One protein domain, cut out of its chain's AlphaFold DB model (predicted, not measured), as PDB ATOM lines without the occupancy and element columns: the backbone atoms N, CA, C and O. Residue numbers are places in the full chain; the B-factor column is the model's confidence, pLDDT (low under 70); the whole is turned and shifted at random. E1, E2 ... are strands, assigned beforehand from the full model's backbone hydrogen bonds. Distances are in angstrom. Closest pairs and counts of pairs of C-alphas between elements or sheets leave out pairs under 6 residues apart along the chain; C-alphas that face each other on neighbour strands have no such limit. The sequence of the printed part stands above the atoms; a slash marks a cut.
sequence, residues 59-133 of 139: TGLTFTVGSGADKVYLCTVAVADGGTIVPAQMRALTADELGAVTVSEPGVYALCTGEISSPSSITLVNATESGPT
ATOM      1  N   THR A  59      55.972  -2.062  88.311       96.25
ATOM      2  CA  THR A  59      55.378  -1.874  89.639       96.25
ATOM      3  C   THR A  59      54.321  -2.931  89.929       96.25
ATOM      4  O   THR A  59      53.801  -3.586  89.026       96.25
ATOM      5  N   GLY A  60      53.948  -3.071  91.197       95.44
ATOM      6  CA  GLY A  60      52.687  -3.695  91.580       95.44
ATOM      7  C   GLY A  60      51.483  -2.822  91.196       95.44
ATOM      8  O   GLY A  60      51.630  -1.690  90.728       95.44
ATOM      9  N   LEU A  61      50.270  -3.318  91.461       95.94
ATOM     10  CA  LEU A  61      49.025  -2.555  91.252       95.94
ATOM     11  C   LEU A  61      48.876  -1.346  92.188       95.94
ATOM     12  O   LEU A  61      48.008  -0.503  91.977       95.94
ATOM     13  N   THR A  62      49.686  -1.267  93.243       95.62
ATOM     14  CA  THR A  62      49.816  -0.082  94.093       95.62
ATOM     15  C   THR A  62      51.281   0.318  94.154       95.62
ATOM     16  O   THR A  62      52.132  -0.538  94.390       95.62
ATOM     17  N   PHE A  63      51.559   1.598  93.925       95.12
ATOM     18  CA  PHE A  63      52.910   2.152  93.878       95.12
ATOM     19  C   PHE A  63      52.928   3.603  94.356       95.12
ATOM     20  O   PHE A  63      51.897   4.274  94.411       95.12
ATOM     21  N   THR A  64      54.106   4.112  94.693       96.25
ATOM     22  CA  THR A  64      54.291   5.502  95.115       96.25
ATOM     23  C   THR A  64      54.761   6.349  93.937       96.25
ATOM     24  O   THR A  64      55.574   5.916  93.122       96.25
ATOM     25  N   VAL A  65      54.291   7.590  93.868       95.19
ATOM     26  CA  VAL A  65      54.722   8.595  92.898       95.19
ATOM     27  C   VAL A  65      55.445   9.719  93.629       95.19
ATOM     28  O   VAL A  65      54.865  10.453  94.423       95.19
ATOM     29  N   GLY A  66      56.734   9.876  93.350       92.12
ATOM     30  CA  GLY A  66      57.513  11.022  93.800       92.12
ATOM     31  C   GLY A  66      57.439  12.136  92.765       92.12
ATOM     32  O   GLY A  66      58.103  12.045  91.737       92.12
ATOM     33  N   SER A  67      56.666  13.188  93.035       88.38
ATOM     34  CA  SER A  67      56.554  14.341  92.136       88.38
ATOM     35  C   SER A  67      56.665  15.662  92.887       88.38
ATOM     36  O   SER A  67      56.127  15.807  93.982       88.38
ATOM     37  N   GLY A  68      57.348  16.629  92.272       85.31
ATOM     38  CA  GLY A  68      57.306  18.039  92.670       85.31
ATOM     39  C   GLY A  68      56.295  18.869  91.872       85.31
ATOM     40  O   GLY A  68      56.266  20.085  92.035       85.31
ATOM     41  N   ALA A  69      55.519  18.247  90.977       85.69
ATOM     42  CA  ALA A  69      54.541  18.943  90.149       85.69
ATOM     43  C   ALA A  69      53.251  19.230  90.931       85.69
ATOM     44  O   ALA A  69      52.786  18.392  91.700       85.69
ATOM     45  N   ASP A  70      52.619  20.372  90.654       83.88
ATOM     46  CA  ASP A  70      51.348  20.764  91.285       83.88
ATOM     47  C   ASP A  70      50.189  19.817  90.940       83.88
ATOM     48  O   ASP A  70      49.193  19.734  91.660       83.88
ATOM     49  N   LYS A  71      50.287  19.133  89.796       88.19
ATOM     50  CA  LYS A  71      49.235  18.270  89.266       88.19
ATOM     51  C   LYS A  71      49.839  17.126  88.465       88.19
ATOM     52  O   LYS A  71      50.575  17.352  87.503       88.19
ATOM     53  N   VAL A  72      49.466  15.911  88.846       93.81
ATOM     54  CA  VAL A  72      49.833  14.673  88.156       93.81
ATOM     55  C   VAL A  72      48.560  13.988  87.684       93.81
ATOM     56  O   VAL A  72      47.553  13.951  88.394       93.81
ATOM     57  N   TYR A  73      48.598  13.435  86.483       93.12
ATOM     58  CA  TYR A  73      47.505  12.679  85.901       93.12
ATOM     59  C   TYR A  73      47.903  11.229  85.711       93.12
ATOM     60  O   TYR A  73      48.958  10.943  85.150       93.12
ATOM     61  N   LEU A  74      47.018  10.330  86.124       94.81
ATOM     62  CA  LEU A  74      47.102   8.926  85.771       94.81
ATOM     63  C   LEU A  74      46.340   8.707  84.465       94.81
ATOM     64  O   LEU A  74      45.166   9.083  84.352       94.81
ATOM     65  N   CYS A  75      47.012   8.108  83.491       93.44
ATOM     66  CA  CYS A  75      46.503   7.919  82.142       93.44
ATOM     67  C   CYS A  75      46.649   6.462  81.705       93.44
ATOM     68  O   CYS A  75      47.630   5.803  82.056       93.44
ATOM     69  N   THR A  76      45.713   5.978  80.891       90.88
ATOM     70  CA  THR A  76      45.957   4.785  80.076       90.88
ATOM     71  C   THR A  76      46.847   5.150  78.896       90.88
ATOM     72  O   THR A  76      46.902   6.309  78.469       90.88
ATOM     73  N   VAL A  77      47.546   4.154  78.364       89.69
ATOM     74  CA  VAL A  77      48.420   4.310  77.203       89.69
ATOM     75  C   VAL A  77      47.772   3.645  75.998       89.69
ATOM     76  O   VAL A  77      47.496   2.448  76.014       89.69
ATOM     77  N   ALA A  78      47.541   4.423  74.944       86.31
ATOM     78  CA  ALA A  78      47.255   3.902  73.614       86.31
ATOM     79  C   ALA A  78      48.456   4.161  72.702       86.31
ATOM     80  O   ALA A  78      49.110   5.197  72.820       86.31
ATOM     81  N   VAL A  79      48.731   3.242  71.777       84.69
ATOM     82  CA  VAL A  79      49.736   3.446  70.730       84.69
ATOM     83  C   VAL A  79      48.998   3.697  69.420       84.69
ATOM     84  O   VAL A  79      48.273   2.828  68.941       84.69
ATOM     85  N   ALA A  80      49.128   4.905  68.879       81.12
ATOM     86  CA  ALA A  80      48.552   5.264  67.588       81.12
ATOM     87  C   ALA A  80      49.345   4.641  66.429       81.12
ATOM     88  O   ALA A  80      50.533   4.328  66.568       81.12
ATOM     89  N   ASP A  81      48.694   4.518  65.269       68.25
ATOM     90  CA  ASP A  81      49.335   4.103  64.021       68.25
ATOM     91  C   ASP A  81      50.544   5.005  63.723       68.25
ATOM     92  O   ASP A  81      50.423   6.227  63.665       68.25
ATOM     93  N   GLY A  82      51.724   4.398  63.569       69.25
ATOM     94  CA  GLY A  82      53.004   5.119  63.493       69.25
ATOM     95  C   GLY A  82      53.802   5.131  64.800       69.25
ATOM     96  O   GLY A  82      54.815   5.820  64.881       69.25
ATOM     97  N   GLY A  83      53.363   4.370  65.809       77.44
ATOM     98  CA  GLY A  83      54.108   4.141  67.042       77.44
ATOM     99  C   GLY A  83      54.132   5.373  67.933       77.44
ATOM    100  O   GLY A  83      55.170   5.724  68.455       77.44
ATOM    101  N   THR A  84      53.016   6.081  68.087       79.94
ATOM    102  CA  THR A  84      52.958   7.233  68.999       79.94
ATOM    103  C   THR A  84      52.240   6.880  70.285       79.94
ATOM    104  O   THR A  84      51.101   6.424  70.229       79.94
ATOM    105  N   ILE A  85      52.847   7.155  71.443       83.56
ATOM    106  CA  ILE A  85      52.146   7.047  72.730       83.56
ATOM    107  C   ILE A  85      51.169   8.210  72.877       83.56
ATOM    108  O   ILE A  85      51.558   9.378  72.913       83.56
ATOM    109  N   VAL A  86      49.891   7.870  73.000       85.56
ATOM    110  CA  VAL A  86      48.788   8.794  73.240       85.56
ATOM    111  C   VAL A  86      48.227   8.505  74.635       85.56
ATOM    112  O   VAL A  86      47.495   7.525  74.807       85.56
ATOM    113  N   PRO A  87      48.567   9.320  75.651       86.31
ATOM    114  CA  PRO A  87      47.995   9.167  76.978       86.31
ATOM    115  C   PRO A  87      46.534   9.626  76.978       86.31
ATOM    116  O   PRO A  87      46.208  10.728  76.528       86.31
ATOM    117  N   ALA A  88      45.652   8.793  77.525       86.94
ATOM    118  CA  ALA A  88      44.258   9.140  77.765       86.94
ATOM    119  C   ALA A  88      44.013   9.254  79.271       86.94
ATOM    120  O   ALA A  88      44.245   8.315  80.031       86.94
ATOM    121  N   GLN A  89      43.556  10.425  79.705       88.75
ATOM    122  CA  GLN A  89      43.337  10.708  81.118       88.75
ATOM    123  C   GLN A  89      42.335   9.732  81.734       88.75
ATOM    124  O   GLN A  89      41.198   9.641  81.276       88.75
ATOM    125  N   MET A  90      42.729   9.079  82.824       89.81
ATOM    126  CA  MET A  90      41.791   8.367  83.688       89.81
ATOM    127  C   MET A  90      41.317   9.275  84.814       89.81
ATOM    128  O   MET A  90      40.118   9.470  85.004       89.81
ATOM    129  N   ARG A  91      42.269   9.833  85.573       92.75
ATOM    130  CA  ARG A  91      41.987  10.739  86.691       92.75
ATOM    131  C   ARG A  91      43.163  11.656  87.006       92.75
ATOM    132  O   ARG A  91      44.309  11.370  86.660       92.75
ATOM    133  N   ALA A  92      42.869  12.751  87.697       92.94
ATOM    134  CA  ALA A  92      43.879  13.550  88.382       92.94
ATOM    135  C   ALA A  92      44.232  12.892  89.718       92.94
ATOM    136  O   ALA A  92      43.331  12.427  90.414       92.94
ATOM    137  N   LEU A  93      45.519  12.858  90.050       92.56
ATOM    138  CA  LEU A  93      46.006  12.427  91.353       92.56
ATOM    139  C   LEU A  93      46.121  13.644  92.265       92.56
ATOM    140  O   LEU A  93      46.687  14.672  91.882       92.56
ATOM    141  N   THR A  94      45.582  13.524  93.469       90.69
ATOM    142  CA  THR A  94      45.804  14.498  94.538       90.69
ATOM    143  C   THR A  94      47.163  14.270  95.201       90.69
ATOM    144  O   THR A  94      47.734  13.186  95.104       90.69
ATOM    145  N   ALA A  95      47.685  15.285  95.897       87.50
ATOM    146  CA  ALA A  95      48.966  15.182  96.601       87.50
ATOM    147  C   ALA A  95      48.987  14.028  97.623       87.50
ATOM    148  O   ALA A  95      50.001  13.347  97.754       87.50
ATOM    149  N   ASP A  96      47.859  13.772  98.292       88.12
ATOM    150  CA  ASP A  96      47.720  12.682  99.263       88.12
ATOM    151  C   ASP A  96      47.747  11.295  98.595       88.12
ATOM    152  O   ASP A  96      48.283  10.338  99.153       88.12
ATOM    153  N   GLU A  97      47.220  11.181  97.371       90.38
ATOM    154  CA  GLU A  97      47.220   9.931  96.600       90.38
ATOM    155  C   GLU A  97      48.595   9.581  96.023       90.38
ATOM    156  O   GLU A  97      48.851   8.412  95.744       90.38
ATOM    157  N   LEU A  98      49.505  10.552  95.870       91.12
ATOM    158  CA  LEU A  98      50.850  10.290  95.345       91.12
ATOM    159  C   LEU A  98      51.636   9.307  96.225       91.12
ATOM    160  O   LEU A  98      52.482   8.574  95.720       91.12
ATOM    161  N   GLY A  99      51.335   9.231  97.523       91.50
ATOM    162  CA  GLY A  99      51.953   8.259  98.429       91.50
ATOM    163  C   GLY A  99      51.607   6.800  98.104       91.50
ATOM    164  O   GLY A  99      52.422   5.914  98.363       91.50
ATOM    165  N   ALA A 100      50.428   6.551  97.530       93.75
ATOM    166  CA  ALA A 100      49.911   5.218  97.230       93.75
ATOM    167  C   ALA A 100      48.881   5.285  96.090       93.75
ATOM    168  O   ALA A 100      47.668   5.313  96.304       93.75
ATOM    169  N   VAL A 101      49.376   5.305  94.857       94.44
ATOM    170  CA  VAL A 101      48.553   5.259  93.653       94.44
ATOM    171  C   VAL A 101      48.176   3.812  93.372       94.44
ATOM    172  O   VAL A 101      49.046   2.974  93.158       94.44
ATOM    173  N   THR A 102      46.874   3.527  93.331       94.00
ATOM    174  CA  THR A 102      46.347   2.202  92.980       94.00
ATOM    175  C   THR A 102      45.681   2.213  91.607       94.00
ATOM    176  O   THR A 102      44.851   3.090  91.317       94.00
ATOM    177  N   VAL A 103      46.007   1.205  90.798       93.94
ATOM    178  CA  VAL A 103      45.345   0.846  89.537       93.94
ATOM    179  C   VAL A 103      44.542  -0.443  89.710       93.94
ATOM    180  O   VAL A 103      44.861  -1.281  90.549       93.94
ATOM    181  N   SER A 104      43.465  -0.587  88.940       90.94
ATOM    182  CA  SER A 104      42.545  -1.724  89.078       90.94
ATOM    183  C   SER A 104      42.970  -2.954  88.284       90.94
ATOM    184  O   SER A 104      42.630  -4.064  88.676       90.94
ATOM    185  N   GLU A 105      43.693  -2.763  87.182       93.50
ATOM    186  CA  GLU A 105      44.054  -3.832  86.253       93.50
ATOM    187  C   GLU A 105      45.547  -3.753  85.903       93.50
ATOM    188  O   GLU A 105      46.100  -2.648  85.837       93.50
ATOM    189  N   PRO A 106      46.214  -4.892  85.660       93.94
ATOM    190  CA  PRO A 106      47.562  -4.906  85.105       93.94
ATOM    191  C   PRO A 106      47.624  -4.233  83.733       93.94
ATOM    192  O   PRO A 106      46.698  -4.354  82.930       93.94
ATOM    193  N   GLY A 107      48.738  -3.575  83.434       93.56
ATOM    194  CA  GLY A 107      48.974  -2.949  82.140       93.56
ATOM    195  C   GLY A 107      49.924  -1.762  82.210       93.56
ATOM    196  O   GLY A 107      50.416  -1.387  83.276       93.56
ATOM    197  N   VAL A 108      50.158  -1.156  81.045       94.00
ATOM    198  CA  VAL A 108      50.974   0.052  80.940       94.00
ATOM    199  C   VAL A 108      50.111   1.290  81.159       94.00
ATOM    200  O   VAL A 108      49.118   1.523  80.466       94.00
ATOM    201  N   TYR A 109      50.548   2.111  82.100       94.31
ATOM    202  CA  TYR A 109      49.983   3.406  82.430       94.31
ATOM    203  C   TYR A 109      51.008   4.507  82.178       94.31
ATOM    204  O   TYR A 109      52.216   4.274  82.128       94.31
ATOM    205  N   ALA A 110      50.513   5.730  82.044       93.75
ATOM    206  CA  ALA A 110      51.329   6.926  81.955       93.75
ATOM    207  C   ALA A 110      51.012   7.865  83.119       93.75
ATOM    208  O   ALA A 110      49.848   8.136  83.426       93.75
ATOM    209  N   LEU A 111      52.061   8.391  83.738       94.56
ATOM    210  CA  LEU A 111      51.995   9.516  84.654       94.56
ATOM    211  C   LEU A 111      52.346  10.776  83.872       94.56
ATOM    212  O   LEU A 111      53.470  10.935  83.394       94.56
ATOM    213  N   CYS A 112      51.365  11.658  83.720       92.44
ATOM    214  CA  CYS A 112      51.506  12.883  82.946       92.44
ATOM    215  C   CYS A 112      51.513  14.104  83.862       92.44
ATOM    216  O   CYS A 112      50.708  14.202  84.790       92.44
ATOM    217  N   THR A 113      52.380  15.067  83.563       91.00
ATOM    218  CA  THR A 113      52.392  16.389  84.210       91.00
ATOM    219  C   THR A 113      52.109  17.489  83.188       91.00
ATOM    220  O   THR A 113      52.238  17.285  81.978       91.00
ATOM    221  N   GLY A 114      51.688  18.660  83.672       86.00
ATOM    222  CA  GLY A 114      51.321  19.793  82.820       86.00
ATOM    223  C   GLY A 114      49.877  19.727  82.314       86.00
ATOM    224  O   GLY A 114      48.966  19.330  83.043       86.00
ATOM    225  N   GLU A 115      49.649  20.172  81.080       80.75
ATOM    226  CA  GLU A 115      48.340  20.135  80.420       80.75
ATOM    227  C   GLU A 115      48.096  18.753  79.816       80.75
ATOM    228  O   GLU A 115      48.909  18.262  79.048       80.75
ATOM    229  N   ILE A 116      46.956  18.120  80.088       76.12
ATOM    230  CA  ILE A 116      46.680  16.772  79.560       76.12
ATOM    231  C   ILE A 116      46.525  16.745  78.030       76.12
ATOM    232  O   ILE A 116      46.642  15.696  77.397       76.12
ATOM    233  N   SER A 117      46.236  17.901  77.427       75.94
ATOM    234  CA  SER A 117      46.223  18.061  75.974       75.94
ATOM    235  C   SER A 117      47.621  17.984  75.376       75.94
ATOM    236  O   SER A 117      47.797  17.357  74.337       75.94
ATOM    237  N   SER A 118      48.617  18.523  76.073       76.62
ATOM    238  CA  SER A 118      50.013  18.543  75.639       76.62
ATOM    239  C   SER A 118      50.903  18.402  76.878       76.62
ATOM    240  O   SER A 118      51.379  19.415  77.403       76.62
ATOM    241  N   PRO A 119      51.060  17.174  77.407       80.94
ATOM    242  CA  PRO A 119      51.756  16.963  78.669       80.94
ATOM    243  C   PRO A 119      53.218  17.383  78.540       80.94
ATOM    244  O   PRO A 119      53.875  17.095  77.540       80.94
ATOM    245  N   SER A 120      53.734  18.063  79.561       83.75
ATOM    246  CA  SER A 120      55.134  18.495  79.597       83.75
ATOM    247  C   SER A 120      56.093  17.333  79.848       83.75
ATOM    248  O   SER A 120      57.256  17.405  79.467       83.75
ATOM    249  N   SER A 121      55.608  16.277  80.503       87.44
ATOM    250  CA  SER A 121      56.339  15.035  80.738       87.44
ATOM    251  C   SER A 121      55.373  13.853  80.754       87.44
ATOM    252  O   SER A 121      54.231  13.980  81.212       87.44
ATOM    253  N   ILE A 122      55.848  12.713  80.254       89.81
ATOM    254  CA  ILE A 122      55.164  11.422  80.268       89.81
ATOM    255  C   ILE A 122      56.152  10.397  80.824       89.81
ATOM    256  O   ILE A 122      57.174  10.125  80.197       89.81
ATOM    257  N   THR A 123      55.818   9.798  81.963       93.50
ATOM    258  CA  THR A 123      56.566   8.672  82.536       93.50
ATOM    259  C   THR A 123      55.717   7.414  82.453       93.50
ATOM    260  O   THR A 123      54.568   7.417  82.895       93.50
ATOM    261  N   LEU A 124      56.269   6.340  81.890       94.19
ATOM    262  CA  LEU A 124      55.561   5.073  81.721       94.19
ATOM    263  C   LEU A 124      55.778   4.148  82.914       94.19
ATOM    264  O   LEU A 124      56.884   4.026  83.446       94.19
ATOM    265  N   VAL A 125      54.703   3.476  83.299       95.50
ATOM    266  CA  VAL A 125      54.651   2.529  84.409       95.50
ATOM    267  C   VAL A 125      54.009   1.250  83.903       95.50
ATOM    268  O   VAL A 125      52.921   1.300  83.335       95.50
ATOM    269  N   ASN A 126      54.655   0.111  84.113       95.56
ATOM    270  CA  ASN A 126      54.091  -1.197  83.810       95.56
ATOM    271  C   ASN A 126      53.616  -1.855  85.110       95.56
ATOM    272  O   ASN A 126      54.410  -2.434  85.853       95.56
ATOM    273  N   ALA A 127      52.322  -1.739  85.403       95.81
ATOM    274  CA  ALA A 127      51.738  -2.304  86.609       95.81
ATOM    275  C   ALA A 127      51.382  -3.777  86.387       95.81
ATOM    276  O   ALA A 127      50.655  -4.121  85.454       95.81
ATOM    277  N   THR A 128      51.849  -4.657  87.266       95.44
ATOM    278  CA  THR A 128      51.586  -6.099  87.200       95.44
ATOM    279  C   THR A 128      51.056  -6.615  88.540       95.44
ATOM    280  O   THR A 128      51.259  -5.997  89.584       95.44
ATOM    281  N   GLU A 129      50.357  -7.756  88.545       92.94
ATOM    282  CA  GLU A 129      49.836  -8.345  89.796       92.94
ATOM    283  C   GLU A 129      50.952  -8.806  90.746       92.94
ATOM    284  O   GLU A 129      50.767  -8.819  91.961       92.94
ATOM    285  N   SER A 130      52.108  -9.167  90.185       92.00
ATOM    286  CA  SER A 130      53.260  -9.716  90.910       92.00
ATOM    287  C   SER A 130      54.414  -8.720  91.059       92.00
ATOM    288  O   SER A 130      55.481  -9.095  91.543       92.00
ATOM    289  N   GLY A 131      54.225  -7.480  90.606       90.56
ATOM    290  CA  GLY A 131      55.265  -6.460  90.600       90.56
ATOM    291  C   GLY A 131      55.572  -5.903  91.996       90.56
ATOM    292  O   GLY A 131      54.838  -6.154  92.957       90.56
ATOM    293  N   PRO A 132      56.654  -5.119  92.126       91.38
ATOM    294  CA  PRO A 132      57.086  -4.558  93.405       91.38
ATOM    295  C   PRO A 132      56.055  -3.576  93.979       91.38
ATOM    296  O   PRO A 132      55.678  -2.597  93.333       91.38
ATOM    297  N   THR A 133      55.604  -3.824  95.210       87.56
ATOM    298  CA  THR A 133      54.585  -3.011  95.901       87.56
ATOM    299  C   THR A 133      55.152  -1.771  96.596       87.56
ATOM    300  O   THR A 133      54.395  -0.904  97.022       87.56
TER     301      THR A 133
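Overview. This is residues 59 to 133 of the 139 residues of an uncharacterized protein of Enterorhabdus caecimuris B7 (UniProt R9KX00). Two long hairpins, E2 with E3 and E4 with E5, cross to make one strongly twisted sheet, with E1 and the link of residues 94 to 106 to one side of it. You see 75 residues with five named strands, E1 to E5, and no named helix. The sheet runs E3, E2, E4, E5, antiparallel; the class is all strand. The whole is compact, radius of gyration of the C-alphas 12.0 A, and flat, 33 by 29 by 15 A.

Along the chain. Find C-alpha 62 at (49.816, -0.082, 94.093), where E1, residues 62 to 66, begins and runs 13.5 A. Then come E2, 72 to 80, 22.7 A; E3, 84 to 93, 24.0 A; E4, 107 to 115, 23.2 A; and E5, 118 to 127, 23.6 A, ending at (51.738, -2.304, 86.609).

Arrangement. Look between E2 and E4: N 73 and O 112 are 2.8 A apart. In hairpin E2-E3, N 86 and O 78 are 2.8 A apart; in hairpin E4-E5, N 109 and O 125, 2.8 A. E1 pairs with no named strand; its residues 62 to 63 pair antiparallel with 101 to 102.

Size, cuts and confidence. The C-alphas of Gly 82 and Asp 96 are farthest apart, 36.9 A. The printed part has no cut; E3 to E4 is the long link. Residues 81 to 82 have pLDDT under 70.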